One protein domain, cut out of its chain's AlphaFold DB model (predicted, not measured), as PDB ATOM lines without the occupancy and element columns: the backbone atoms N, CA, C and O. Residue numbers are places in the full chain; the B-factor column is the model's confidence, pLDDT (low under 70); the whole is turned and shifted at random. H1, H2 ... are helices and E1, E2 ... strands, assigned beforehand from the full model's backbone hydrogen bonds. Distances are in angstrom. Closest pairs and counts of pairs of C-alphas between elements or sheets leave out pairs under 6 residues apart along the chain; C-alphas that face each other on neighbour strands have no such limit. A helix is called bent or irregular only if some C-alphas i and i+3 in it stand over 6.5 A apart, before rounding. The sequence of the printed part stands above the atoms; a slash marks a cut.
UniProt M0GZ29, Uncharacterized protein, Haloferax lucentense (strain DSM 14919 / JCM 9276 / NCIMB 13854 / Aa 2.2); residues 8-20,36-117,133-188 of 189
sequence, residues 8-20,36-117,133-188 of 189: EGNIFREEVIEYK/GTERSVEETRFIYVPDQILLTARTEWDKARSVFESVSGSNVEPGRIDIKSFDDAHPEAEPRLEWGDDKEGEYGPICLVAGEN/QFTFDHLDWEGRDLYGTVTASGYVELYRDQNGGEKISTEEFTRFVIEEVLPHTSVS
ATOM      1  N   GLU A   8     108.138 117.104 116.274       68.50
ATOM      2  CA  GLU A   8     107.814 118.449 116.748       68.50
ATOM      3  C   GLU A   8     106.433 118.464 117.414       68.50
ATOM      4  O   GLU A   8     105.475 117.858 116.919       68.50
ATOM      5  N   GLY A   9     106.316 119.177 118.530       67.88
ATOM      6  CA  GLY A   9     105.071 119.278 119.277       67.88
ATOM      7  C   GLY A   9     104.923 120.591 120.036       67.88
ATOM      8  O   GLY A   9     105.870 121.348 120.243       67.88
ATOM      9  N   ASN A  10     103.690 120.841 120.474       73.50
ATOM     10  CA  ASN A  10     103.341 121.966 121.334       73.50
ATOM     11  C   ASN A  10     102.680 121.433 122.605       73.50
ATOM     12  O   ASN A  10     101.758 120.615 122.523       73.50
ATOM     13  N   ILE A  11     103.129 121.909 123.762       70.75
ATOM     14  CA  ILE A  11     102.460 121.702 125.045       70.75
ATOM     15  C   ILE A  11     101.720 122.982 125.396       70.75
ATOM     16  O   ILE A  11     102.285 124.072 125.338       70.75
ATOM     17  N   PHE A  12     100.456 122.833 125.776       77.06
ATOM     18  CA  PHE A  12      99.619 123.931 126.226       77.06
ATOM     19  C   PHE A  12      99.301 123.745 127.703       77.06
ATOM     20  O   PHE A  12      98.796 122.692 128.101       77.06
ATOM     21  N   ARG A  13      99.559 124.778 128.502       71.50
ATOM     22  CA  ARG A  13      99.076 124.877 129.878       71.50
ATOM     23  C   ARG A  13      98.045 125.986 129.945       71.50
ATOM     24  O   ARG A  13      98.325 127.132 129.621       71.50
ATOM     25  N   GLU A  14      96.850 125.630 130.379       78.38
ATOM     26  CA  GLU A  14      95.790 126.584 130.660       78.38
ATOM     27  C   GLU A  14      95.659 126.747 132.172       78.38
ATOM     28  O   GLU A  14      95.493 125.760 132.891       78.38
ATOM     29  N   GLU A  15      95.723 127.986 132.650       80.00
ATOM     30  CA  GLU A  15      95.450 128.327 134.041       80.00
ATOM     31  C   GLU A  15      94.247 129.270 134.116       80.00
ATOM     32  O   GLU A  15      94.111 130.228 133.351       80.00
ATOM     33  N   VAL A  16      93.331 128.948 135.029       85.19
ATOM     34  CA  VAL A  16      92.091 129.689 135.254       85.19
ATOM     35  C   VAL A  16      92.069 130.115 136.716       85.19
ATOM     36  O   VAL A  16      91.953 129.274 137.608       85.19
ATOM     37  N   ILE A  17      92.189 131.418 136.959       83.25
ATOM     38  CA  ILE A  17      92.226 132.009 138.297       83.25
ATOM     39  C   ILE A  17      90.907 132.732 138.550       83.25
ATOM     40  O   ILE A  17      90.572 133.712 137.886       83.25
ATOM     41  N   GLU A  18      90.160 132.272 139.547       84.69
ATOM     42  CA  GLU A  18      89.011 133.004 140.075       84.69
ATOM     43  C   GLU A  18      89.490 133.996 141.139       84.69
ATOM     44  O   GLU A  18      90.081 133.600 142.148       84.69
ATOM     45  N   TYR A  19      89.225 135.291 140.946       82.88
ATOM     46  CA  TYR A  19      89.581 136.317 141.924       82.88
ATOM     47  C   TYR A  19      88.354 137.051 142.452       82.88
ATOM     48  O   TYR A  19      87.357 137.270 141.760       82.88
ATOM     49  N   LYS A  20      88.443 137.450 143.724       87.62
ATOM     50  CA  LYS A  20      87.393 138.191 144.422       87.62
ATOM     51  C   LYS A  20      88.001 139.183 145.403       87.62
ATOM     52  O   LYS A  20      88.469 138.791 146.473       87.62
ATOM     53  N   GLY A  36      85.907 138.137 139.146       84.19
ATOM     54  CA  GLY A  36      86.176 137.764 137.772       84.19
ATOM     55  C   GLY A  36      86.998 136.495 137.675       84.19
ATOM     56  O   GLY A  36      87.489 135.955 138.669       84.19
ATOM     57  N   THR A  37      87.135 136.038 136.441       84.62
ATOM     58  CA  THR A  37      87.960 134.896 136.081       84.62
ATOM     59  C   THR A  37      89.026 135.390 135.118       84.62
ATOM     60  O   THR A  37      88.706 136.014 134.105       84.62
ATOM     61  N   GLU A  38      90.285 135.135 135.441       84.94
ATOM     62  CA  GLU A  38      91.421 135.373 134.560       84.94
ATOM     63  C   GLU A  38      91.850 134.038 133.950       84.94
ATOM     64  O   GLU A  38      91.981 133.043 134.659       84.94
ATOM     65  N   ARG A  39      92.008 134.005 132.625       83.94
ATOM     66  CA  ARG A  39      92.464 132.828 131.881       83.94
ATOM     67  C   ARG A  39      93.803 133.157 131.241       83.94
ATOM     68  O   ARG A  39      93.860 134.060 130.405       83.94
ATOM     69  N   SER A  40      94.836 132.400 131.578       77.69
ATOM     70  CA  SER A  40      96.129 132.426 130.897       77.69
ATOM     71  C   SER A  40      96.341 131.111 130.147       77.69
ATOM     72  O   SER A  40      95.977 130.031 130.615       77.69
ATOM     73  N   VAL A  41      96.889 131.208 128.936       77.25
ATOM     74  CA  VAL A  41      97.310 130.050 128.142       77.25
ATOM     75  C   VAL A  41      98.787 130.223 127.842       77.25
ATOM     76  O   VAL A  41      99.185 131.214 127.230       77.25
ATOM     77  N   GLU A  42      99.581 129.258 128.280       73.12
ATOM     78  CA  GLU A  42     101.005 129.159 127.991       73.12
ATOM     79  C   GLU A  42     101.220 128.077 126.932       73.12
ATOM     80  O   GLU A  42     100.721 126.958 127.061       73.12
ATOM     81  N   GLU A  43     101.956 128.413 125.875       73.75
ATOM     82  CA  GLU A  43     102.339 127.497 124.800       73.75
ATOM     83  C   GLU A  43     103.853 127.288 124.849       73.75
ATOM     84  O   GLU A  43     104.619 128.250 124.829       73.75
ATOM     85  N   THR A  44     104.287 126.033 124.912       71.25
ATOM     86  CA  THR A  44     105.699 125.637 124.898       71.25
ATOM     87  C   THR A  44     105.951 124.705 123.723       71.25
ATOM     88  O   THR A  44     105.347 123.637 123.624       71.25
ATOM     89  N   ARG A  45     106.864 125.099 122.833       70.31
ATOM     90  CA  ARG A  45     107.323 124.258 121.721       70.31
ATOM     91  C   ARG A  45     108.386 123.288 122.207       70.31
ATOM     92  O   ARG A  45     109.325 123.706 122.890       70.31
ATOM     93  N   PHE A  46     108.266 122.031 121.801       69.75
ATOM     94  CA  PHE A  46     109.250 121.001 122.096       69.75
ATOM     95  C   PHE A  46     109.534 120.138 120.875       69.75
ATOM     96  O   PHE A  46     108.705 120.002 119.971       69.75
ATOM     97  N   ILE A  47     110.708 119.525 120.891       70.44
ATOM     98  CA  ILE A  47     111.087 118.481 119.954       70.44
ATOM     99  C   ILE A  47     111.323 117.221 120.769       70.44
ATOM    100  O   ILE A  47     112.149 117.204 121.681       70.44
ATOM    101  N   TYR A  48     110.547 116.187 120.473       64.94
ATOM    102  CA  TYR A  48     110.689 114.880 121.085       64.94
ATOM    103  C   TYR A  48     111.582 113.993 120.232       64.94
ATOM    104  O   TYR A  48     111.371 113.819 119.026       64.94
ATOM    105  N   VAL A  49     112.543 113.405 120.921       65.44
ATOM    106  CA  VAL A  49     113.442 112.359 120.460       65.44
ATOM    107  C   VAL A  49     113.249 111.199 121.446       65.44
ATOM    108  O   VAL A  49     112.953 111.454 122.614       65.44
ATOM    109  N   PRO A  50     113.336 109.920 121.042       62.53
ATOM    110  CA  PRO A  50     113.227 108.819 121.999       62.53
ATOM    111  C   PRO A  50     114.139 109.044 123.219       62.53
ATOM    112  O   PRO A  50     115.335 109.264 123.057       62.53
ATOM    113  N   ASP A  51     113.543 109.040 124.415       59.03
ATOM    114  CA  ASP A  51     114.180 109.282 125.721       59.03
ATOM    115  C   ASP A  51     114.706 110.717 125.986       59.03
ATOM    116  O   ASP A  51     115.331 110.959 127.020       59.03
ATOM    117  N   GLN A  52     114.438 111.695 125.106       65.88
ATOM    118  CA  GLN A  52     114.975 113.063 125.210       65.88
ATOM    119  C   GLN A  52     113.972 114.138 124.750       65.88
ATOM    120  O   GLN A  52     113.192 113.938 123.815       65.88
ATOM    121  N   ILE A  53     114.008 115.322 125.372       64.25
ATOM    122  CA  ILE A  53     113.184 116.468 124.960       64.25
ATOM    123  C   ILE A  53     114.053 117.711 124.783       64.25
ATOM    124  O   ILE A  53     114.740 118.147 125.703       64.25
ATOM    125  N   LEU A  54     113.960 118.340 123.615       67.75
ATOM    126  CA  LEU A  54     114.579 119.638 123.352       67.75
ATOM    127  C   LEU A  54     113.528 120.739 123.514       67.75
ATOM    128  O   LEU A  54     112.470 120.695 122.877       67.75
ATOM    129  N   LEU A  55     113.814 121.734 124.354       63.44
ATOM    130  CA  LEU A  55     112.948 122.895 124.566       63.44
ATOM    131  C   LEU A  55     113.515 124.111 123.831       63.44
ATOM    132  O   LEU A  55     114.684 124.468 123.966       63.44
ATOM    133  N   THR A  56     112.673 124.776 123.042       60.31
ATOM    134  CA  THR A  56     113.098 125.973 122.301       60.31
ATOM    135  C   THR A  56     113.099 127.205 123.219       60.31
ATOM    136  O   THR A  56     112.184 127.383 124.023       60.31
ATOM    137  N   ALA A  57     114.081 128.102 123.062       51.69
ATOM    138  CA  ALA A  57     114.291 129.290 123.908       51.69
ATOM    139  C   ALA A  57     113.143 130.327 123.915       51.69
ATOM    140  O   ALA A  57     113.191 131.301 124.662       51.69
ATOM    141  N   ARG A  58     112.084 130.148 123.109       48.66
ATOM    142  CA  ARG A  58     110.947 131.089 123.058       48.66
ATOM    143  C   ARG A  58     110.102 131.107 124.336       48.66
ATOM    144  O   ARG A  58     109.320 132.034 124.527       48.66
ATOM    145  N   THR A  59     110.274 130.122 125.207       48.91
ATOM    146  CA  THR A  59     109.648 130.043 126.529       48.91
ATOM    147  C   THR A  59     110.737 130.059 127.590       48.91
ATOM    148  O   THR A  59     111.649 129.239 127.535       48.91
ATOM    149  N   GLU A  60     110.654 131.000 128.539       55.31
ATOM    150  CA  GLU A  60     111.571 131.083 129.685       55.31
ATOM    151  C   GLU A  60     111.772 129.687 130.304       55.31
ATOM    152  O   GLU A  60     110.795 128.981 130.560       55.31
ATOM    153  N   TRP A  61     113.031 129.294 130.514       63.41
ATOM    154  CA  TRP A  61     113.454 127.926 130.846       63.41
ATOM    155  C   TRP A  61     112.622 127.259 131.953       63.41
ATOM    156  O   TRP A  61     112.064 126.182 131.735       63.41
ATOM    157  N   ASP A  62     112.461 127.930 133.096       65.75
ATOM    158  CA  ASP A  62     111.695 127.411 134.238       65.75
ATOM    159  C   ASP A  62     110.214 127.189 133.899       65.75
ATOM    160  O   ASP A  62     109.591 126.238 134.376       65.75
ATOM    161  N   LYS A  63     109.644 128.043 133.041       68.19
ATOM    162  CA  LYS A  63     108.246 127.932 132.607       68.19
ATOM    163  C   LYS A  63     108.067 126.761 131.649       68.19
ATOM    164  O   LYS A  63     107.199 125.924 131.883       68.19
ATOM    165  N   ALA A  64     108.913 126.664 130.621       68.44
ATOM    166  CA  ALA A  64     108.871 125.575 129.642       68.44
ATOM    167  C   ALA A  64     109.008 124.202 130.319       68.44
ATOM    168  O   ALA A  64     108.227 123.282 130.060       68.44
ATOM    169  N   ARG A  65     109.965 124.099 131.250       71.62
ATOM    170  CA  ARG A  65     110.173 122.917 132.086       71.62
ATOM    171  C   ARG A  65     108.946 122.612 132.944       71.62
ATOM    172  O   ARG A  65     108.443 121.496 132.889       71.62
ATOM    173  N   SER A  66     108.433 123.592 133.691       73.06
ATOM    174  CA  SER A  66     107.265 123.397 134.563       73.06
ATOM    175  C   SER A  66     106.033 122.916 133.789       73.06
ATOM    176  O   SER A  66     105.300 122.044 134.261       73.06
ATOM    177  N   VAL A  67     105.810 123.457 132.590       71.69
ATOM    178  CA  VAL A  67     104.736 123.024 131.687       71.69
ATOM    179  C   VAL A  67     104.943 121.568 131.257       71.69
ATOM    180  O   VAL A  67     104.005 120.772 131.342       71.69
ATOM    181  N   PHE A  68     106.162 121.200 130.855       71.25
ATOM    182  CA  PHE A  68     106.487 119.830 130.462       71.25
ATOM    183  C   PHE A  68     106.311 118.828 131.615       71.25
ATOM    184  O   PHE A  68     105.634 117.812 131.444       71.25
ATOM    185  N   GLU A  69     106.886 119.101 132.788       73.00
ATOM    186  CA  GLU A  69     106.818 118.215 133.961       73.00
ATOM    187  C   GLU A  69     105.364 118.014 134.424       73.00
ATOM    188  O   GLU A  69     104.945 116.893 134.714       73.00
ATOM    189  N   SER A  70     104.554 119.080 134.398       72.00
ATOM    190  CA  SER A  70     103.124 119.037 134.738       72.00
ATOM    191  C   SER A  70     102.314 118.125 133.808       72.00
ATOM    192  O   SER A  70     101.465 117.360 134.268       72.00
ATOM    193  N   VAL A  71     102.572 118.186 132.498       69.50
ATOM    194  CA  VAL A  71     101.805 117.424 131.497       69.50
ATOM    195  C   VAL A  71     102.304 115.986 131.361       69.50
ATOM    196  O   VAL A  71     101.498 115.071 131.193       69.50
ATOM    197  N   SER A  72     103.617 115.771 131.435       69.62
ATOM    198  CA  SER A  72     104.230 114.447 131.269       69.62
ATOM    199  C   SER A  72     104.225 113.604 132.548       69.62
ATOM    200  O   SER A  72     104.349 112.382 132.468       69.62
ATOM    201  N   GLY A  73     104.123 114.231 133.726       66.81
ATOM    202  CA  GLY A  73     104.314 113.565 135.017       66.81
ATOM    203  C   GLY A  73     105.751 113.087 135.263       66.81
ATOM    204  O   GLY A  73     105.978 112.303 136.184       66.81
ATOM    205  N   SER A  74     106.701 113.519 134.430       66.75
ATOM    206  CA  SER A  74     108.124 113.191 134.535       66.75
ATOM    207  C   SER A  74     108.893 114.371 135.116       66.75
ATOM    208  O   SER A  74     108.548 115.518 134.849       66.75
ATOM    209  N   ASN A  75     109.953 114.091 135.872       66.94
ATOM    210  CA  ASN A  75     110.909 115.114 136.288       66.94
ATOM    211  C   ASN A  75     111.948 115.301 135.180       66.94
ATOM    212  O   ASN A  75     112.397 114.319 134.582       66.94
ATOM    213  N   VAL A  76     112.328 116.549 134.923       65.75
ATOM    214  CA  VAL A  76     113.325 116.905 133.912       65.75
ATOM    215  C   VAL A  76     114.550 117.471 134.604       65.75
ATOM    216  O   VAL A  76     114.422 118.336 135.466       65.75
ATOM    217  N   GLU A  77     115.742 117.046 134.204       67.25
ATOM    218  CA  GLU A  77     116.989 117.617 134.714       67.25
ATOM    219  C   GLU A  77     117.780 118.279 133.577       67.25
ATOM    220  O   GLU A  77     117.806 117.764 132.453       67.25
ATOM    221  N   PRO A  78     118.386 119.457 133.821       67.19
ATOM    222  CA  PRO A  78     119.189 120.127 132.809       67.19
ATOM    223  C   PRO A  78     120.476 119.340 132.536       67.19
ATOM    224  O   PRO A  78     121.256 119.046 133.450       67.19
ATOM    225  N   GLY A  79     120.712 119.045 131.260       69.25
ATOM    226  CA  GLY A  79     121.987 118.529 130.781       69.25
ATOM    227  C   GLY A  79     123.039 119.637 130.726       69.25
ATOM    228  O   GLY A  79     122.755 120.763 130.323       69.25
ATOM    229  N   ARG A  80     124.269 119.313 131.118       74.25
ATOM    230  CA  ARG A  80     125.478 120.088 130.841       74.25
ATOM    231  C   ARG A  80     126.209 119.481 129.661       74.25
ATOM    232  O   ARG A  80     126.316 118.262 129.565       74.25
ATOM    233  N   ILE A  81     126.741 120.332 128.796       76.75
ATOM    234  CA  ILE A  81     127.594 119.901 127.689       76.75
ATOM    235  C   ILE A  81     129.047 119.905 128.174       76.75
ATOM    236  O   ILE A  81     129.547 120.927 128.654       76.75
ATOM    237  N   ASP A  82     129.739 118.776 128.030       81.38
ATOM    238  CA  ASP A  82     131.193 118.701 128.113       81.38
ATOM    239  C   ASP A  82     131.792 119.340 126.856       81.38
ATOM    240  O   ASP A  82     132.078 118.684 125.854       81.38
ATOM    241  N   ILE A  83     131.982 120.658 126.931       79.56
ATOM    242  CA  ILE A  83     132.568 121.462 125.856       79.56
ATOM    243  C   ILE A  83     133.932 120.930 125.430       79.56
ATOM    244  O   ILE A  83     134.269 121.011 124.255       79.56
ATOM    245  N   LYS A  84     134.719 120.369 126.357       81.75
ATOM    246  CA  LYS A  84     136.022 119.812 126.004       81.75
ATOM    247  C   LYS A  84     135.850 118.548 125.169       81.75
ATOM    248  O   LYS A  84     136.564 118.378 124.189       81.75
ATOM    249  N   SER A  85     134.933 117.667 125.559       84.56
ATOM    250  CA  SER A  85     134.656 116.472 124.767       84.56
ATOM    251  C   SER A  85     134.090 116.812 123.389       84.56
ATOM    252  O   SER A  85     134.409 116.090 122.450       84.56
ATOM    253  N   PHE A  86     133.275 117.865 123.282       86.06
ATOM    254  CA  PHE A  86     132.761 118.369 122.008       86.06
ATOM    255  C   PHE A  86     133.898 118.936 121.138       86.06
ATOM    256  O   PHE A  86     134.067 118.524 119.998       86.06
ATOM    257  N   ASP A  87     134.753 119.797 121.698       84.94
ATOM    258  CA  ASP A  87     135.940 120.354 121.021       84.94
ATOM    259  C   ASP A  87     136.909 119.256 120.543       84.94
ATOM    260  O   ASP A  87     137.344 119.245 119.395       84.94
ATOM    261  N   ASP A  88     137.189 118.261 121.393       86.62
ATOM    262  CA  ASP A  88     138.053 117.125 121.047       86.62
ATOM    263  C   ASP A  88     137.450 116.255 119.909       86.62
ATOM    264  O   ASP A  88     138.198 115.538 119.234       86.62
ATOM    265  N   ALA A  89     136.126 116.295 119.692       89.50
ATOM    266  CA  ALA A  89     135.430 115.583 118.613       89.50
ATOM    267  C   ALA A  89     135.417 116.350 117.277       89.50
ATOM    268  O   ALA A  89     135.311 115.711 116.229       89.50
ATOM    269  N   HIS A  90     135.620 117.672 117.319       87.88
ATOM    270  CA  HIS A  90     135.665 118.577 116.165       87.88
ATOM    271  C   HIS A  90     137.036 119.272 116.038       87.88
ATOM    272  O   HIS A  90     137.128 120.496 116.141       87.88
ATOM    273  N   PRO A  91     138.139 118.526 115.823       85.56
ATOM    274  CA  PRO A  91     139.495 119.087 115.808       85.56
ATOM    275  C   PRO A  91     139.759 120.084 114.667       85.56
ATOM    276  O   PRO A  91     140.780 120.776 114.678       85.56
ATOM    277  N   GLU A  92     138.904 120.101 113.647       84.50
ATOM    278  CA  GLU A  92     138.906 121.061 112.545       84.50
ATOM    279  C   GLU A  92     138.295 122.416 112.911       84.50
ATOM    280  O   GLU A  92     138.634 123.413 112.267       84.50
ATOM    281  N   ALA A  93     137.441 122.458 113.935       87.25
ATOM    282  CA  ALA A  93     136.817 123.686 114.380       87.25
ATOM    283  C   ALA A  93     137.832 124.578 115.115       87.25
ATOM    284  O   ALA A  93     138.742 124.116 115.806       87.25
ATOM    285  N   GLU A  94     137.671 125.891 114.983       85.50
ATOM    286  CA  GLU A  94     138.429 126.885 115.734       85.50
ATOM    287  C   GLU A  94     137.603 127.353 116.946       85.50
ATOM    288  O   GLU A  94     136.729 128.217 116.790       85.50
ATOM    289  N   PRO A  95     137.864 126.839 118.166       80.62
ATOM    290  CA  PRO A  95     137.141 127.266 119.354       80.62
ATOM    291  C   PRO A  95     137.567 128.675 119.777       80.62
ATOM    292  O   PRO A  95     138.756 129.005 119.893       80.62
ATOM    293  N   ARG A  96     136.586 129.514 120.092       75.06
ATOM    294  CA  ARG A  96     136.771 130.845 120.668       75.06
ATOM    295  C   ARG A  96     135.966 130.973 121.946       75.06
ATOM    296  O   ARG A  96     134.878 130.432 122.091       75.06
ATOM    297  N   LEU A  97     136.541 131.701 122.896       72.31
ATOM    298  CA  LEU A  97     135.860 132.057 124.129       72.31
ATOM    299  C   LEU A  97     135.312 133.473 123.990       72.31
ATOM    300  O   LEU A  97     136.085 134.434 123.908       72.31
ATOM    301  N   GLU A  98     133.993 133.590 124.013       67.62
ATOM    302  CA  GLU A  98     133.268 134.851 123.937       67.62
ATOM    303  C   GLU A  98     132.523 135.125 125.250       67.62
ATOM    304  O   GLU A  98     132.234 134.223 126.038       67.62
ATOM    305  N   TRP A  99     132.271 136.406 125.523       62.47
ATOM    306  CA  TRP A  99     131.527 136.844 126.703       62.47
ATOM    307  C   TRP A  99     130.171 137.387 126.255       62.47
ATOM    308  O   TRP A  99     130.125 138.439 125.614       62.47
ATOM    309  N   GLY A 100     129.091 136.697 126.612       60.12
ATOM    310  CA  GLY A 100     127.725 136.998 126.183       60.12
ATOM    311  C   GLY A 100     126.689 136.331 127.088       60.12
ATOM    312  O   GLY A 100     127.003 135.380 127.795       60.12
ATOM    313  N   ASP A 101     125.463 136.854 127.118       58.81
ATOM    314  CA  ASP A 101     124.369 136.226 127.866       58.81
ATOM    315  C   ASP A 101     123.851 134.993 127.103       58.81
ATOM    316  O   ASP A 101     123.688 135.057 125.884       58.81
ATOM    317  N   ASP A 102     123.525 133.905 127.816       59.34
ATOM    318  CA  ASP A 102     122.872 132.677 127.305       59.34
ATOM    319  C   ASP A 102     121.431 132.940 126.801       59.34
ATOM    320  O   ASP A 102     120.453 132.407 127.333       59.34
ATOM    321  N   LYS A 103     121.255 133.881 125.866       55.47
ATOM    322  CA  LYS A 103     119.941 134.405 125.457       55.47
ATOM    323  C   LYS A 103     119.837 134.851 123.998       55.47
ATOM    324  O   LYS A 103     118.721 135.134 123.564       55.47
ATOM    325  N   GLU A 104     120.932 134.966 123.251       45.69
ATOM    326  CA  GLU A 104     120.894 135.539 121.898       45.69
ATOM    327  C   GLU A 104     120.963 134.473 120.806       45.69
ATOM    328  O   GLU A 104     122.034 134.275 120.259       45.69
ATOM    329  N   GLY A 105     119.818 133.847 120.479       45.97
ATOM    330  CA  GLY A 105     119.669 132.920 119.344       45.97
ATOM    331  C   GLY A 105     118.652 131.798 119.556       45.97
ATOM    332  O   GLY A 105     118.193 131.551 120.673       45.97
ATOM    333  N   GLU A 106     118.177 131.182 118.469       51.81
ATOM    334  CA  GLU A 106     117.146 130.139 118.558       51.81
ATOM    335  C   GLU A 106     117.746 128.834 119.128       51.81
ATOM    336  O   GLU A 106     118.782 128.389 118.656       51.81
ATOM    337  N   TYR A 107     117.018 128.252 120.103       51.31
ATOM    338  CA  TYR A 107     117.221 127.014 120.897       51.31
ATOM    339  C   TYR A 107     117.910 127.164 122.277       51.31
ATOM    340  O   TYR A 107     118.859 127.910 122.458       51.31
ATOM    341  N   GLY A 108     117.309 126.526 123.298       49.75
ATOM    342  CA  GLY A 108     117.602 126.704 124.733       49.75
ATOM    343  C   GLY A 108     118.194 125.448 125.398       49.75
ATOM    344  O   GLY A 108     118.594 124.536 124.683       49.75
ATOM    345  N   PRO A 109     118.254 125.377 126.746       51.25
ATOM    346  CA  PRO A 109     118.967 124.315 127.463       51.25
ATOM    347  C   PRO A 109     118.424 122.908 127.164       51.25
ATOM    348  O   PRO A 109     117.210 122.678 127.157       51.25
ATOM    349  N   ILE A 110     119.339 121.952 126.977       52.09
ATOM    350  CA  ILE A 110     119.040 120.534 126.736       52.09
ATOM    351  C   ILE A 110     118.442 119.900 128.002       52.09
ATOM    352  O   ILE A 110     119.024 119.961 129.085       52.09
ATOM    353  N   CYS A 111     117.273 119.273 127.862       48.81
ATOM    354  CA  CYS A 111     116.525 118.651 128.950       48.81
ATOM    355  C   CYS A 111     116.516 117.122 128.788       48.81
ATOM    356  O   CYS A 111     116.029 116.598 127.785       48.81
ATOM    357  N   LEU A 112     117.041 116.396 129.776       41.66
ATOM    358  CA  LEU A 112     117.116 114.929 129.754       41.66
ATOM    359  C   LEU A 112     116.204 114.322 130.836       41.66
ATOM    360  O   LEU A 112     115.973 114.932 131.884       41.66
ATOM    361  N   VAL A 113     115.662 113.126 130.568       36.56
ATOM    362  CA  VAL A 113     114.870 112.329 131.527       36.56
ATOM    363  C   VAL A 113     115.788 111.310 132.212       36.56
ATOM    364  O   VAL A 113     116.595 110.653 131.559       36.56
ATOM    365  N   ALA A 114     115.687 111.216 133.539       35.78
ATOM    366  CA  ALA A 114     116.738 110.685 134.406       35.78
ATOM    367  C   ALA A 114     116.928 109.148 134.437       35.78
ATOM    368  O   ALA A 114     115.971 108.368 134.412       35.78
ATOM    369  N   GLY A 115     118.196 108.770 134.654       32.88
ATOM    370  CA  GLY A 115     118.722 107.558 135.295       32.88
ATOM    371  C   GLY A 115     120.054 107.912 136.002       32.88
ATOM    372  O   GLY A 115     120.788 108.753 135.502       32.88
ATOM    373  N   GLU A 116     120.317 107.335 137.182       33.84
ATOM    374  CA  GLU A 116     121.021 107.945 138.341       33.84
ATOM    375  C   GLU A 116     122.567 108.164 138.326       33.84
ATOM    376  O   GLU A 116     123.324 107.320 137.846       33.84
ATOM    377  N   ASN A 117     122.964 109.187 139.119       33.47
ATOM    378  CA  ASN A 117     124.198 109.443 139.909       33.47
ATOM    379  C   ASN A 117     125.465 110.021 139.244       33.47
ATOM    380  O   ASN A 117     126.161 109.292 138.537       33.47
ATOM    381  N   GLN A 133     130.731 131.889 126.817       68.00
ATOM    382  CA  GLN A 133     130.226 131.123 125.683       68.00
ATOM    383  C   GLN A 133     131.397 130.591 124.867       68.00
ATOM    384  O   GLN A 133     132.379 131.304 124.650       68.00
ATOM    385  N   PHE A 134     131.305 129.337 124.428       74.44
ATOM    386  CA  PHE A 134     132.263 128.777 123.487       74.44
ATOM    387  C   PHE A 134     131.645 128.821 122.097       74.44
ATOM    388  O   PHE A 134     130.585 128.246 121.856       74.44
ATOM    389  N   THR A 135     132.294 129.551 121.202       77.44
ATOM    390  CA  THR A 135     131.921 129.600 119.794       77.44
ATOM    391  C   THR A 135     132.893 128.748 118.996       77.44
ATOM    392  O   THR A 135     134.067 128.634 119.345       77.44
ATOM    393  N   PHE A 136     132.387 128.101 117.958       83.25
ATOM    394  CA  PHE A 136     133.131 127.199 117.095       83.25
ATOM    395  C   PHE A 136     133.006 127.728 115.669       83.25
ATOM    396  O   PHE A 136     131.911 127.766 115.097       83.25
ATOM    397  N   ASP A 137     134.125 128.200 115.128       83.12
ATOM    398  CA  ASP A 137     134.274 128.522 113.709       83.12
ATOM    399  C   ASP A 137     134.691 127.263 112.938       83.12
ATOM    400  O   ASP A 137     135.387 126.418 113.489       83.12
ATOM    401  N   HIS A 138     134.324 127.153 111.661       86.44
ATOM    402  CA  HIS A 138     134.740 126.042 110.793       86.44
ATOM    403  C   HIS A 138     134.317 124.646 111.257       86.44
ATOM    404  O   HIS A 138     135.026 123.670 111.020       86.44
ATOM    405  N   LEU A 139     133.147 124.539 111.889       87.81
ATOM    406  CA  LEU A 139     132.607 123.249 112.299       87.81
ATOM    407  C   LEU A 139     132.051 122.516 111.067       87.81
ATOM    408  O   LEU A 139     131.040 122.939 110.500       87.81
ATOM    409  N   ASP A 140     132.730 121.448 110.637       88.31
ATOM    410  CA  ASP A 140     132.326 120.653 109.473       88.31
ATOM    411  C   ASP A 140     131.249 119.643 109.866       88.31
ATOM    412  O   ASP A 140     131.476 118.741 110.672       88.31
ATOM    413  N   TRP A 141     130.065 119.773 109.276       88.69
ATOM    414  CA  TRP A 141     128.977 118.826 109.500       88.69
ATOM    415  C   TRP A 141     128.157 118.638 108.229       88.69
ATOM    416  O   TRP A 141     127.615 119.586 107.667       88.69
ATOM    417  N   GLU A 142     128.096 117.403 107.730       86.88
ATOM    418  CA  GLU A 142     127.431 117.051 106.462       86.88
ATOM    419  C   GLU A 142     127.873 117.891 105.246       86.88
ATOM    420  O   GLU A 142     127.105 118.119 104.308       86.88
ATOM    421  N   GLY A 143     129.132 118.342 105.237       84.25
ATOM    422  CA  GLY A 143     129.683 119.207 104.191       84.25
ATOM    423  C   GLY A 143     129.250 120.673 104.291       84.25
ATOM    424  O   GLY A 143     129.446 121.431 103.336       84.25
ATOM    425  N   ARG A 144     128.647 121.072 105.418       85.06
ATOM    426  CA  ARG A 144     128.433 122.466 105.822       85.06
ATOM    427  C   ARG A 144     129.654 122.948 106.600       85.06
ATOM    428  O   ARG A 144     130.160 122.212 107.432       85.06
ATOM    429  N   ASP A 145     130.050 124.201 106.392       87.44
ATOM    430  CA  ASP A 145     131.012 124.890 107.261       87.44
ATOM    431  C   ASP A 145     130.207 125.786 108.202       87.44
ATOM    432  O   ASP A 145     129.639 126.786 107.765       87.44
ATOM    433  N   LEU A 146     130.062 125.397 109.464       86.44
ATOM    434  CA  LEU A 146     129.159 126.054 110.398       86.44
ATOM    435  C   LEU A 146     129.903 127.009 111.333       86.44
ATOM    436  O   LEU A 146     130.976 126.713 111.855       86.44
ATOM    437  N   TYR A 147     129.275 128.161 111.585       84.44
ATOM    438  CA  TYR A 147     129.539 128.958 112.782       84.44
ATOM    439  C   TYR A 147     128.464 128.673 113.825       84.44
ATOM    440  O   TYR A 147     127.277 128.882 113.538       84.44
ATOM    441  N   GLY A 148     128.865 128.258 115.023       81.56
ATOM    442  CA  GLY A 148     127.928 127.972 116.104       81.56
ATOM    443  C   GLY A 148     128.428 128.367 117.484       81.56
ATOM    444  O   GLY A 148     129.627 128.498 117.713       81.56
ATOM    445  N   THR A 149     127.488 128.535 118.407       80.38
ATOM    446  CA  THR A 149     127.748 128.708 119.838       80.38
ATOM    447  C   THR A 149     127.259 127.469 120.563       80.38
ATOM    448  O   THR A 149     126.111 127.070 120.385       80.38
ATOM    449  N   VAL A 150     128.106 126.886 121.408       77.69
ATOM    450  CA  VAL A 150     127.739 125.797 122.314       77.69
ATOM    451  C   VAL A 150     128.213 126.169 123.712       77.69
ATOM    452  O   VAL A 150     129.386 126.474 123.927       77.69
ATOM    453  N   THR A 151     127.315 126.170 124.689       73.62
ATOM    454  CA  THR A 151     127.658 126.531 126.070       73.62
ATOM    455  C   THR A 151     127.544 125.333 126.996       73.62
ATOM    456  O   THR A 151     126.754 124.413 126.787       73.62
ATOM    457  N   ALA A 152     128.300 125.357 128.093       70.06
ATOM    458  CA  ALA A 152     128.225 124.298 129.096       70.06
ATOM    459  C   ALA A 152     126.829 124.187 129.746       70.06
ATOM    460  O   ALA A 152     126.500 123.135 130.289       70.06
ATOM    461  N   SER A 153     126.007 125.246 129.697       65.56
ATOM    462  CA  SER A 153     124.628 125.269 130.209       65.56
ATOM    463  C   SER A 153     123.613 124.594 129.275       65.56
ATOM    464  O   SER A 153     122.445 124.470 129.646       65.56
ATOM    465  N   GLY A 154     124.041 124.148 128.090       67.69
ATOM    466  CA  GLY A 154     123.177 123.476 127.124       67.69
ATOM    467  C   GLY A 154     122.582 124.401 126.064       67.69
ATOM    468  O   GLY A 154     121.694 123.960 125.341       67.69
ATOM    469  N   TYR A 155     123.024 125.659 125.973       72.50
ATOM    470  CA  TYR A 155     122.640 126.545 124.875       72.50
ATOM    471  C   TYR A 155     123.395 126.151 123.604       72.50
ATOM    472  O   TYR A 155     124.613 125.959 123.639       72.50
ATOM    473  N   VAL A 156     122.664 126.032 122.495       76.69
ATOM    474  CA  VAL A 156     123.209 125.684 121.181       76.69
ATOM    475  C   VAL A 156     122.604 126.613 120.146       76.69
ATOM    476  O   VAL A 156     121.384 126.705 120.034       76.69
ATOM    477  N   GLU A 157     123.454 127.234 119.343       77.38
ATOM    478  CA  GLU A 157     123.046 128.042 118.205       77.38
ATOM    479  C   GLU A 157     123.926 127.747 116.997       77.38
ATOM    480  O   GLU A 157     125.134 127.577 117.127       77.38
ATOM    481  N   LEU A 158     123.319 127.747 115.809       77.25
ATOM    482  CA  LEU A 158     124.020 127.680 114.533       77.25
ATOM    483  C   LEU A 158     123.631 128.900 113.692       77.25
ATOM    484  O   LEU A 158     122.485 129.032 113.260       77.25
ATOM    485  N   TYR A 159     124.575 129.807 113.455       65.75
ATOM    486  CA  TYR A 159     124.283 131.100 112.830       65.75
ATOM    487  C   TYR A 159     124.215 131.036 111.305       65.75
ATOM    488  O   TYR A 159     123.409 131.743 110.691       65.75
ATOM    489  N   ARG A 160     125.122 130.282 110.669       65.75
ATOM    490  CA  ARG A 160     125.270 130.273 109.205       65.75
ATOM    491  C   ARG A 160     126.188 129.165 108.706       65.75
ATOM    492  O   ARG A 160     127.203 128.876 109.332       65.75
ATOM    493  N   ASP A 161     125.864 128.674 107.516       70.25
ATOM    494  CA  ASP A 161     126.811 128.003 106.633       70.25
ATOM    495  C   ASP A 161     127.741 129.066 106.020       70.25
ATOM    496  O   ASP A 161     127.314 129.910 105.219       70.25
ATOM    497  N   GLN A 162     129.005 129.071 106.436       69.31
ATOM    498  CA  GLN A 162     130.034 130.009 105.994       69.31
ATOM    499  C   GLN A 162     130.334 129.880 104.492       69.31
ATOM    500  O   GLN A 162     130.820 130.838 103.885       69.31
ATOM    501  N   ASN A 163     129.948 128.765 103.860       72.94
ATOM    502  CA  ASN A 163     130.082 128.552 102.418       72.94
ATOM    503  C   ASN A 163     128.938 129.165 101.587       72.94
ATOM    504  O   ASN A 163     128.883 128.978 100.369       72.94
ATOM    505  N   GLY A 164     128.033 129.932 102.207       66.38
ATOM    506  CA  GLY A 164     126.929 130.601 101.512       66.38
ATOM    507  C   GLY A 164     125.733 129.688 101.228       66.38
ATOM    508  O   GLY A 164     124.982 129.939 100.282       66.38
ATOM    509  N   GLY A 165     125.574 128.632 102.028       68.12
ATOM    510  CA  GLY A 165     124.448 127.710 101.948       68.12
ATOM    511  C   GLY A 165     123.109 128.308 102.386       68.12
ATOM    512  O   GLY A 165     123.010 129.434 102.880       68.12
ATOM    513  N   GLU A 166     122.045 127.531 102.175       71.88
ATOM    514  CA  GLU A 166     120.700 127.845 102.669       71.88
ATOM    515  C   GLU A 166     120.657 127.923 104.205       71.88
ATOM    516  O   GLU A 166     121.531 127.404 104.899       71.88
ATOM    517  N   LYS A 167     119.625 128.587 104.742       74.75
ATOM    518  CA  LYS A 167     119.395 128.622 106.191       74.75
ATOM    519  C   LYS A 167     119.223 127.202 106.724       74.75
ATOM    520  O   LYS A 167     118.498 126.418 106.120       74.75
ATOM    521  N   ILE A 168     119.810 126.943 107.887       76.88
ATOM    522  CA  ILE A 168     119.656 125.684 108.613       76.88
ATOM    523  C   ILE A 168     118.184 125.533 108.996       76.88
ATOM    524  O   ILE A 168     117.604 126.399 109.659       76.88
ATOM    525  N   SER A 169     117.561 124.460 108.521       76.25
ATOM    526  CA  SER A 169     116.188 124.110 108.876       76.25
ATOM    527  C   SER A 169     116.095 123.614 110.323       76.25
ATOM    528  O   SER A 169     117.080 123.180 110.915       76.25
ATOM    529  N   THR A 170     114.892 123.631 110.904       72.44
ATOM    530  CA  THR A 170     114.647 123.043 112.232       72.44
ATOM    531  C   THR A 170     115.045 121.567 112.283       72.44
ATOM    532  O   THR A 170     115.597 121.123 113.286       72.44
ATOM    533  N   GLU A 171     114.828 120.820 111.198       75.31
ATOM    534  CA  GLU A 171     115.228 119.416 111.094       75.31
ATOM    535  C   GLU A 171     116.755 119.256 111.093       75.31
ATOM    536  O   GLU A 171     117.276 118.475 111.886       75.31
ATOM    537  N   GLU A 172     117.483 120.023 110.273       79.56
ATOM    538  CA  GLU A 172     118.956 120.008 110.250       79.56
ATOM    539  C   GLU A 172     119.542 120.407 111.607       79.56
ATOM    540  O   GLU A 172     120.408 119.710 112.127       79.56
ATOM    541  N   PHE A 173     119.030 121.476 112.221       80.31
ATOM    542  CA  PHE A 173     119.469 121.900 113.550       80.31
ATOM    543  C   PHE A 173     119.221 120.809 114.601       80.31
ATOM    544  O   PHE A 173     120.092 120.495 115.408       80.31
ATOM    545  N   THR A 174     118.033 120.201 114.593       75.62
ATOM    546  CA  THR A 174     117.688 119.135 115.543       75.62
ATOM    547  C   THR A 174     118.614 117.940 115.385       75.62
ATOM    548  O   THR A 174     119.074 117.377 116.376       75.62
ATOM    549  N   ARG A 175     118.900 117.556 114.140       81.38
ATOM    550  CA  ARG A 175     119.833 116.473 113.847       81.38
ATOM    551  C   ARG A 175     121.237 116.797 114.326       81.38
ATOM    552  O   ARG A 175     121.812 115.955 114.998       81.38
ATOM    553  N   PHE A 176     121.729 118.009 114.084       85.19
ATOM    554  CA  PHE A 176     123.007 118.463 114.626       85.19
ATOM    555  C   PHE A 176     123.059 118.317 116.155       85.19
ATOM    556  O   PHE A 176     124.001 117.749 116.695       85.19
ATOM    557  N   VAL A 177     122.012 118.744 116.868       81.12
ATOM    558  CA  VAL A 177     121.955 118.586 118.331       81.12
ATOM    559  C   VAL A 177     122.002 117.110 118.747       81.12
ATOM    560  O   VAL A 177     122.702 116.770 119.696       81.12
ATOM    561  N   ILE A 178     121.292 116.221 118.051       79.00
ATOM    562  CA  ILE A 178     121.261 114.781 118.364       79.00
ATOM    563  C   ILE A 178     122.577 114.079 118.037       79.00
ATOM    564  O   ILE A 178     123.025 113.233 118.809       79.00
ATOM    565  N   GLU A 179     123.145 114.383 116.877       85.12
ATOM    566  CA  GLU A 179     124.288 113.676 116.306       85.12
ATOM    567  C   GLU A 179     125.607 114.202 116.880       85.12
ATOM    568  O   GLU A 179     126.463 113.393 117.225       85.12
ATOM    569  N   GLU A 180     125.727 115.520 117.066       88.19
ATOM    570  CA  GLU A 180     126.990 116.171 117.432       88.19
ATOM    571  C   GLU A 180     127.004 116.718 118.857       88.19
ATOM    572  O   GLU A 180     128.061 116.759 119.460       88.19
ATOM    573  N   VAL A 181     125.877 117.139 119.447       84.19
ATOM    574  CA  VAL A 181     125.902 117.780 120.783       84.19
ATOM    575  C   VAL A 181     125.583 116.798 121.907       84.19
ATOM    576  O   VAL A 181     126.321 116.693 122.889       84.19
ATOM    577  N   LEU A 182     124.480 116.061 121.778       80.12
ATOM    578  CA  LEU A 182     123.979 115.143 122.801       80.12
ATOM    579  C   LEU A 182     124.980 114.060 123.241       80.12
ATOM    580  O   LEU A 182     124.990 113.760 124.439       80.12
ATOM    581  N   PRO A 183     125.864 113.510 122.381       84.56
ATOM    582  CA  PRO A 183     126.903 112.575 122.820       84.56
ATOM    583  C   PRO A 183     127.866 113.140 123.874       84.56
ATOM    584  O   PRO A 183     128.502 112.369 124.591       84.56
ATOM    585  N   HIS A 184     127.948 114.466 123.990       82.94
ATOM    586  CA  HIS A 184     128.801 115.172 124.947       82.94
ATOM    587  C   HIS A 184     128.003 115.753 126.113       82.94
ATOM    588  O   HIS A 184     128.513 116.596 126.846       82.94
ATOM    589  N   THR A 185     126.749 115.340 126.296       76.75
ATOM    590  CA  THR A 185     125.922 115.813 127.407       76.75
ATOM    591  C   THR A 185     125.954 114.861 128.593       76.75
ATOM    592  O   THR A 185     125.890 113.642 128.448       76.75
ATOM    593  N   SER A 186     126.006 115.433 129.791       72.94
ATOM    594  CA  SER A 186     125.803 114.733 131.056       72.94
ATOM    595  C   SER A 186     124.794 115.504 131.894       72.94
ATOM    596  O   SER A 186     124.710 116.724 131.808       72.94
ATOM    597  N   VAL A 187     124.027 114.835 132.740       65.31
ATOM    598  CA  VAL A 187     123.152 115.549 133.676       65.31
ATOM    599  C   VAL A 187     124.002 116.096 134.824       65.31
ATOM    600  O   VAL A 187     124.979 115.463 135.222       65.31
ATOM    601  N   SER A 188     123.700 117.315 135.287       53.75
ATOM    602  CA  SER A 188     124.353 117.838 136.495       53.75
ATOM    603  C   SER A 188     123.900 117.012 137.677       53.75
ATOM    604  O   SER A 188     122.703 116.815 137.852       53.75
TER     605      SER A 188
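Overview. This is residues 8 to 20, 36 to 117 and 133 to 188 of the 189 residues of an uncharacterized protein of Haloferax lucentense (strain DSM 14919 / JCM 9276 / NCIMB 13854 / Aa 2.2) (UniProt M0GZ29). A long two-stranded ribbon, E1 and E2, reaches away from a body in which H3 packs on two strongly twisted sheets; the ribbon makes one end of the longest axis. The short strands E3, E6, E4 and E10 continue the ribbon's sheet through the body, H1 packs on that sheet mostly at E1 and E2, and the smaller sheet of E5, E7, E8 and E9 stands at the other end with H2. The printed part has 151 residues with three named helices and ten named strands, in the order E1 E2 E3 H1 E4 H2 E5 E6 E7 E8 E9 H3 E10. The sheets run E1 E2 E3 E6 E4 E10 and E5 E7 E8 E9, all antiparallel; the class is mixed, and the whole is compact, radius of gyration of the C-alphas 17.2 A, yet elongated, spanning 62 by 39 by 30 A.

Arrangement. E1, residues 8 to 20, pairs with E2, residues 36 to 49, with N 13 and O 42 at 2.9 A, within hydrogen-bond range. E2 forms a hairpin with E3, residues 52 to 55 (N 47 and O 54, 2.9 A). H1, residues 61 to 72, is on this sheet; its closest C-alphas to E2 are Ala 64 and Thr 44, 5.7 A apart. E4, residues 76 to 81, is staggered: residues 76 to 78 pair with E6, residues 110 to 113 (N 77 and O 112, 3.1 A), and 79 to 81 with E10, residues 185 to 187 (N 80 and O 186, 2.7 A). E6 also pairs with E3 (N 53 and O 111, 3.4 A). E3, H1 and E4 form a split strand-helix-strand unit, two strands of one sheet that are not neighbours, with a helix between them along the chain and E6 between them in the sheet; its crossover is right-handed. H2, residues 83 to 89, only grazes the second sheet. There E5, residues 94 to 99, pairs with E7, residues 133 to 141 (N 96 and O 135, 2.8 A); E7 bends by 76 degrees at residue 138. E7, E8, residues 144 to 150, and E9, residues 156 to 161, form a meander, each strand the antiparallel neighbour of the one before (N 136 and O 148, 2.8 A; N 149 and O 157, 2.8 A). H3, residues 170 to 184, is on both sheets; with H1 on the opposite face, it gives the first sheet three layers. H3 touches H2 with residues 180 to 184 alone, about perpendicular at 83 degrees, closest C-alphas His 184 and Phe 86, 5.9 A. Every O i to N i+4 pair is within range in H1 and H2, and 8 of 11 in H3, only just irregular: C-alphas 179 and 182 are 6.7 A apart.

Along the chain. E1 begins at C-alpha 8 (107.814, 118.449, 116.748) and measures 39.7 A; E2 measures 41.1 A, H3 20.6 A and E7 20.4 A. E10 ends at C-alpha 187 (123.152, 115.549, 133.676).

Size, cuts and confidence. The two farthest C-alphas, of Lys 20 and Glu 92, are 63.0 A apart. Residues 21 to 35 and 118 to 132 are not printed; the gaps between C-alphas are 6.8 A and 26.6 A. No link printed whole is long. Mean pLDDT of the printed part is 71.6; 59 residues are under 70, among them 48 to 64 and 98 to 117.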